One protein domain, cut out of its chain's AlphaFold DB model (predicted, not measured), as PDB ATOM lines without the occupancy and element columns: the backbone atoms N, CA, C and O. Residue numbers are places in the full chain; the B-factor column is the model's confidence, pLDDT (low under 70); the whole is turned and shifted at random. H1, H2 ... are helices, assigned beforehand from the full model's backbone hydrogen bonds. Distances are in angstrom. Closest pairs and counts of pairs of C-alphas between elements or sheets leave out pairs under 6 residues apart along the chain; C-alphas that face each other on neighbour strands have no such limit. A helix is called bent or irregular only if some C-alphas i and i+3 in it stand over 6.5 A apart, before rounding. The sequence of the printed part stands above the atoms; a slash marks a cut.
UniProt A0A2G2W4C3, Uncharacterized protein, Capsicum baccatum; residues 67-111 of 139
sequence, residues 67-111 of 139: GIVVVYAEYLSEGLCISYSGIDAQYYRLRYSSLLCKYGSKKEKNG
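AT A GLANCE: This is residues 67 to 111 of the 139 residues of an uncharacterized protein of Capsicum baccatum (UniProt A0A2G2W4C3). A short helix, H1, and a much longer helix, H2, meet near their first residues in a corner, about perpendicular, as an L. The link between them makes a wide open loop that leaves the far end of H1 and folds back to the start of H2, while residues 98 to 111, of which 98 to 109 belong to H2, stick out as a long arm. The printed part has 45 residues with two named helices, H1 then H2 along the chain, and no named strand; its class is all helix. It is loose, with a radius of gyration of the C-alphas of 13.5 A, and spans 42 by 20 by 11 A, H2 making most of the length.

IN THESE COORDINATES: H1 is residues 67 to 77, 15.5 A from first to last C-alpha, and begins with C-alpha 67 at (6.684, 13.020, -30.311). After residues 78 to 88 comes H2, residues 89 to 109, 30.1 A long, from C-alpha 89 at (8.367, 12.304, -37.043) to C-alpha 109 at (-14.507, 28.651, -26.271). Neither helix is bent or irregular.

HOW THE PARTS SIT: H1 and H2 touch, H2 with residues 89 to 93 alone. Their closest C-alphas, those of Ile 68 and Ala 89, are 6.0 A apart. Their lines stand about perpendicular, at 90 degrees, and their centres are 16.3 A apart. In H1 and H2 every O i to N i+4 pair is within hydrogen-bond range. Residues 73 to 79, of which 73 to 77 belong to H1, stand free.

THE WHOLE: The two C-alphas farthest apart, those of Ser 85 and Gly 111, are 42.8 A apart. The printed part has no cut. The link from H1 to H2, 11 residues, is long. The mean pLDDT of the printed part is 80.1, and residues 81 to 86, in that link, are under 70.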
ATOM      1  N   GLY A  67       7.753  13.442 -29.414       72.38
ATOM      2  CA  GLY A  67       6.684  13.020 -30.311       72.38
ATOM      3  C   GLY A  67       6.904  11.616 -30.867       72.38
ATOM      4  O   GLY A  67       5.948  10.856 -30.977       72.38
ATOM      5  N   ILE A  68       8.159  11.231 -31.116       72.94
ATOM      6  CA  ILE A  68       8.525   9.889 -31.601       72.94
ATOM      7  C   ILE A  68       8.044   8.790 -30.639       72.94
ATOM      8  O   ILE A  68       7.526   7.767 -31.083       72.94
ATOM      9  N   VAL A  69       8.134   9.021 -29.325       76.56
ATOM     10  CA  VAL A  69       7.709   8.050 -28.300       76.56
ATOM     11  C   VAL A  69       6.188   7.881 -28.298       76.56
ATOM     12  O   VAL A  69       5.687   6.765 -28.171       76.56
ATOM     13  N   VAL A  70       5.449   8.981 -28.473       78.75
ATOM     14  CA  VAL A  70       3.977   8.971 -28.513       78.75
ATOM     15  C   VAL A  70       3.471   8.186 -29.722       78.75
ATOM     16  O   VAL A  70       2.568   7.367 -29.584       78.75
ATOM     17  N   VAL A  71       4.092   8.384 -30.887       78.25
ATOM     18  CA  VAL A  71       3.751   7.650 -32.114       78.25
ATOM     19  C   VAL A  71       3.972   6.154 -31.937       78.25
ATOM     20  O   VAL A  71       3.135   5.351 -32.334       78.25
ATOM     21  N   TYR A  72       5.077   5.773 -31.300       76.69
ATOM     22  CA  TYR A  72       5.390   4.371 -31.052       76.69
ATOM     23  C   TYR A  72       4.363   3.700 -30.127       76.69
ATOM     24  O   TYR A  72       3.959   2.565 -30.369       76.69
ATOM     25  N   ALA A  73       3.901   4.415 -29.096       79.75
ATOM     26  CA  ALA A  73       2.845   3.934 -28.209       79.75
ATOM     27  C   ALA A  73       1.497   3.760 -28.937       79.75
ATOM     28  O   ALA A  73       0.824   2.754 -28.720       79.75
ATOM     29  N   GLU A  74       1.124   4.695 -29.821       80.62
ATOM     30  CA  GLU A  74      -0.068   4.583 -30.680       80.62
ATOM     31  C   GLU A  74       0.039   3.344 -31.589       80.62
ATOM     32  O   GLU A  74      -0.854   2.498 -31.587       80.62
ATOM     33  N   TYR A  75       1.174   3.158 -32.267       78.31
ATOM     34  CA  TYR A  75       1.404   2.036 -33.187       78.31
ATOM     35  C   TYR A  75       1.320   0.662 -32.497       78.31
ATOM     36  O   TYR A  75       0.670  -0.259 -32.996       78.31
ATOM     37  N   LEU A  76       1.930   0.541 -31.310       78.62
ATOM     38  CA  LEU A  76       1.851  -0.665 -30.479       78.62
ATOM     39  C   LEU A  76       0.428  -0.925 -29.973       78.62
ATOM     40  O   LEU A  76       0.013  -2.079 -29.888       78.62
ATOM     41  N   SER A  77      -0.333   0.130 -29.661       81.31
ATOM     42  CA  SER A  77      -1.727  -0.012 -29.228       81.31
ATOM     43  C   SER A  77      -2.647  -0.529 -30.340       81.31
ATOM     44  O   SER A  77      -3.616  -1.228 -30.051       81.31
ATOM     45  N   GLU A  78      -2.310  -0.253 -31.603       83.50
ATOM     46  CA  GLU A  78      -3.007  -0.784 -32.781       83.50
ATOM     47  C   GLU A  78      -2.543  -2.203 -33.170       83.50
ATOM     48  O   GLU A  78      -3.088  -2.800 -34.097       83.50
ATOM     49  N   GLY A  79      -1.562  -2.775 -32.458       77.31
ATOM     50  CA  GLY A  79      -1.037  -4.120 -32.723       77.31
ATOM     51  C   GLY A  79      -0.184  -4.218 -33.990       77.31
ATOM     52  O   GLY A  79       0.001  -5.309 -34.532       77.31
ATOM     53  N   LEU A  80       0.327  -3.091 -34.488       76.19
ATOM     54  CA  LEU A  80       1.130  -3.042 -35.703       76.19
ATOM     55  C   LEU A  80       2.605  -3.353 -35.382       76.19
ATOM     56  O   LEU A  80       3.212  -2.739 -34.504       76.19
ATOM     57  N   CYS A  81       3.207  -4.304 -36.109       65.50
ATOM     58  CA  CYS A  81       4.644  -4.586 -36.016       65.50
ATOM     59  C   CYS A  81       5.453  -3.433 -36.618       65.50
ATOM     60  O   CYS A  81       5.190  -3.004 -37.744       65.50
ATOM     61  N   ILE A  82       6.451  -2.940 -35.882       61.34
ATOM     62  CA  ILE A  82       7.192  -1.753 -36.300       61.34
ATOM     63  C   ILE A  82       8.188  -2.086 -37.414       61.34
ATOM     64  O   ILE A  82       9.169  -2.792 -37.197       61.34
ATOM     65  N   SER A  83       7.995  -1.477 -38.585       61.47
ATOM     66  CA  SER A  83       9.097  -1.177 -39.498       61.47
ATOM     67  C   SER A  83       9.537   0.264 -39.254       61.47
ATOM     68  O   SER A  83       8.824   1.214 -39.582       61.47
ATOM     69  N   TYR A  84      10.705   0.431 -38.634       58.88
ATOM     70  CA  TYR A  84      11.250   1.734 -38.242       58.88
ATOM     71  C   TYR A  84      11.475   2.680 -39.437       58.88
ATOM     72  O   TYR A  84      11.386   3.898 -39.298       58.88
ATOM     73  N   SER A  85      11.697   2.139 -40.637       62.31
ATOM     74  CA  SER A  85      12.109   2.910 -41.814       62.31
ATOM     75  C   SER A  85      11.039   3.847 -42.397       62.31
ATOM     76  O   SER A  85      11.304   4.482 -43.415       62.31
ATOM     77  N   GLY A  86       9.834   3.913 -41.817       63.44
ATOM     78  CA  GLY A  86       8.692   4.649 -42.376       63.44
ATOM     79  C   GLY A  86       8.044   5.699 -41.469       63.44
ATOM     80  O   GLY A  86       7.077   6.327 -41.893       63.44
ATOM     81  N   ILE A  87       8.523   5.897 -40.235       70.94
ATOM     82  CA  ILE A  87       7.878   6.833 -39.301       70.94
ATOM     83  C   ILE A  87       8.371   8.263 -39.560       70.94
ATOM     84  O   ILE A  87       9.464   8.647 -39.147       70.94
ATOM     85  N   ASP A  88       7.537   9.080 -40.208       77.44
ATOM     86  CA  ASP A  88       7.804  10.511 -40.384       77.44
ATOM     87  C   ASP A  88       7.475  11.303 -39.107       77.44
ATOM     88  O   ASP A  88       6.348  11.754 -38.878       77.44
ATOM     89  N   ALA A  89       8.489  11.518 -38.268       74.12
ATOM     90  CA  ALA A  89       8.367  12.304 -37.043       74.12
ATOM     91  C   ALA A  89       7.837  13.737 -37.279       74.12
ATOM     92  O   ALA A  89       7.176  14.303 -36.406       74.12
ATOM     93  N   GLN A  90       8.097  14.361 -38.438       79.25
ATOM     94  CA  GLN A  90       7.546  15.688 -38.748       79.25
ATOM     95  C   GLN A  90       6.037  15.631 -38.970       79.25
ATOM     96  O   GLN A  90       5.310  16.432 -38.376       79.25
ATOM     97  N   TYR A  91       5.565  14.668 -39.763       83.56
ATOM     98  CA  TYR A  91       4.137  14.458 -39.996       83.56
ATOM     99  C   TYR A  91       3.363  14.303 -38.683       83.56
ATOM    100  O   TYR A  91       2.383  15.015 -38.441       83.56
ATOM    101  N   TYR A  92       3.829  13.426 -37.790       78.38
ATOM    102  CA  TYR A  92       3.139  13.189 -36.525       78.38
ATOM    103  C   TYR A  92       3.192  14.401 -35.590       78.38
ATOM    104  O   TYR A  92       2.170  14.739 -34.991       78.38
ATOM    105  N   ARG A  93       4.311  15.136 -35.522       80.56
ATOM    106  CA  ARG A  93       4.371  16.417 -34.791       80.56
ATOM    107  C   ARG A  93       3.325  17.412 -35.293       80.56
ATOM    108  O   ARG A  93       2.633  18.035 -34.487       80.56
ATOM    109  N   LEU A  94       3.169  17.554 -36.607       86.00
ATOM    110  CA  LEU A  94       2.170  18.450 -37.199       86.00
ATOM    111  C   LEU A  94       0.738  17.986 -36.900       86.00
ATOM    112  O   LEU A  94      -0.118  18.800 -36.542       86.00
ATOM    113  N   ARG A  95       0.480  16.676 -36.978       88.12
ATOM    114  CA  ARG A  95      -0.823  16.079 -36.646       88.12
ATOM    115  C   ARG A  95      -1.197  16.332 -35.183       88.12
ATOM    116  O   ARG A  95      -2.280  16.855 -34.913       88.12
ATOM    117  N   TYR A  96      -0.297  16.019 -34.251       85.31
ATOM    118  CA  TYR A  96      -0.532  16.174 -32.816       85.31
ATOM    119  C   TYR A  96      -0.599  17.640 -32.382       85.31
ATOM    120  O   TYR A  96      -1.492  18.003 -31.618       85.31
ATOM    121  N   SER A  97       0.266  18.511 -32.910       87.44
ATOM    122  CA  SER A  97       0.190  19.955 -32.635       87.44
ATOM    123  C   SER A  97      -1.129  20.560 -33.124       87.44
ATOM    124  O   SER A  97      -1.763  21.321 -32.394       87.44
ATOM    125  N   SER A  98      -1.605  20.158 -34.305       93.19
ATOM    126  CA  SER A  98      -2.911  20.577 -34.827       93.19
ATOM    127  C   SER A  98      -4.066  20.083 -33.957       93.19
ATOM    128  O   SER A  98      -5.012  20.830 -33.698       93.19
ATOM    129  N   LEU A  99      -4.003  18.830 -33.493       90.69
ATOM    130  CA  LEU A  99      -5.013  18.246 -32.611       90.69
ATOM    131  C   LEU A  99      -5.072  18.981 -31.264       90.69
ATOM    132  O   LEU A  99      -6.154  19.379 -30.829       90.69
ATOM    133  N   LEU A 100      -3.913  19.212 -30.642       89.19
ATOM    134  CA  LEU A 100      -3.787  19.943 -29.381       89.19
ATOM    135  C   LEU A 100      -4.260  21.391 -29.515       89.19
ATOM    136  O   LEU A 100      -4.990  21.872 -28.651       89.19
ATOM    137  N   CYS A 101      -3.913  22.063 -30.614       93.56
ATOM    138  CA  CYS A 101      -4.375  23.417 -30.904       93.56
ATOM    139  C   CYS A 101      -5.909  23.473 -30.996       93.56
ATOM    140  O   CYS A 101      -6.545  24.255 -30.289       93.56
ATOM    141  N   LYS A 102      -6.528  22.570 -31.773       95.06
ATOM    142  CA  LYS A 102      -7.995  22.474 -31.885       95.06
ATOM    143  C   LYS A 102      -8.662  22.206 -30.538       95.06
ATOM    144  O   LYS A 102      -9.680  22.824 -30.225       95.06
ATOM    145  N   TYR A 103      -8.105  21.289 -29.748       91.81
ATOM    146  CA  TYR A 103      -8.606  20.992 -28.409       91.81
ATOM    147  C   TYR A 103      -8.506  22.216 -27.490       91.81
ATOM    148  O   TYR A 103      -9.490  22.561 -26.839       91.81
ATOM    149  N   GLY A 104      -7.366  22.913 -27.494       91.06
ATOM    150  CA  GLY A 104      -7.152  24.147 -26.737       91.06
ATOM    151  C   GLY A 104      -8.172  25.228 -27.088       91.06
ATOM    152  O   GLY A 104      -8.857  25.727 -26.198       91.06
ATOM    153  N   SER A 105      -8.375  25.504 -28.380       90.31
ATOM    154  CA  SER A 105      -9.382  26.473 -28.834       90.31
ATOM    155  C   SER A 105     -10.806  26.073 -28.448       90.31
ATOM    156  O   SER A 105     -11.627  26.929 -28.125       90.31
ATOM    157  N   LYS A 106     -11.136  24.775 -28.479       91.12
ATOM    158  CA  LYS A 106     -12.446  24.285 -28.024       91.12
ATOM    159  C   LYS A 106     -12.610  24.474 -26.516       91.12
ATOM    160  O   LYS A 106     -13.677  24.884 -26.076       91.12
ATOM    161  N   LYS A 107     -11.565  24.198 -25.734       86.31
ATOM    162  CA  LYS A 107     -11.574  24.353 -24.276       86.31
ATOM    163  C   LYS A 107     -11.735  25.821 -23.866       86.31
ATOM    164  O   LYS A 107     -12.525  26.110 -22.973       86.31
ATOM    165  N   GLU A 108     -11.055  26.725 -24.569       86.12
ATOM    166  CA  GLU A 108     -11.170  28.175 -24.385       86.12
ATOM    167  C   GLU A 108     -12.580  28.680 -24.717       86.12
ATOM    168  O   GLU A 108     -13.207  29.337 -23.890       86.12
ATOM    169  N   LYS A 109     -13.130  28.297 -25.879       86.88
ATOM    170  CA  LYS A 109     -14.507  28.651 -26.271       86.88
ATOM    171  C   LYS A 109     -15.557  28.133 -25.297       86.88
ATOM    172  O   LYS A 109     -16.545  28.811 -25.042       86.88
ATOM    173  N   ASN A 110     -15.346  26.936 -24.763       85.44
ATOM    174  CA  ASN A 110     -16.258  26.331 -23.801       85.44
ATOM    175  C   ASN A 110     -16.124  26.941 -22.394       85.44
ATOM    176  O   ASN A 110     -16.803  26.472 -21.486       85.44
ATOM    177  N   GLY A 111     -15.251  27.940 -22.196       77.00
ATOM    178  CA  GLY A 111     -15.035  28.587 -20.902       77.00
ATOM    179  C   GLY A 111     -14.586  27.610 -19.819       77.00
ATOM    180  O   GLY A 111     -14.839  27.849 -18.641       77.00
TER     181      GLY A 111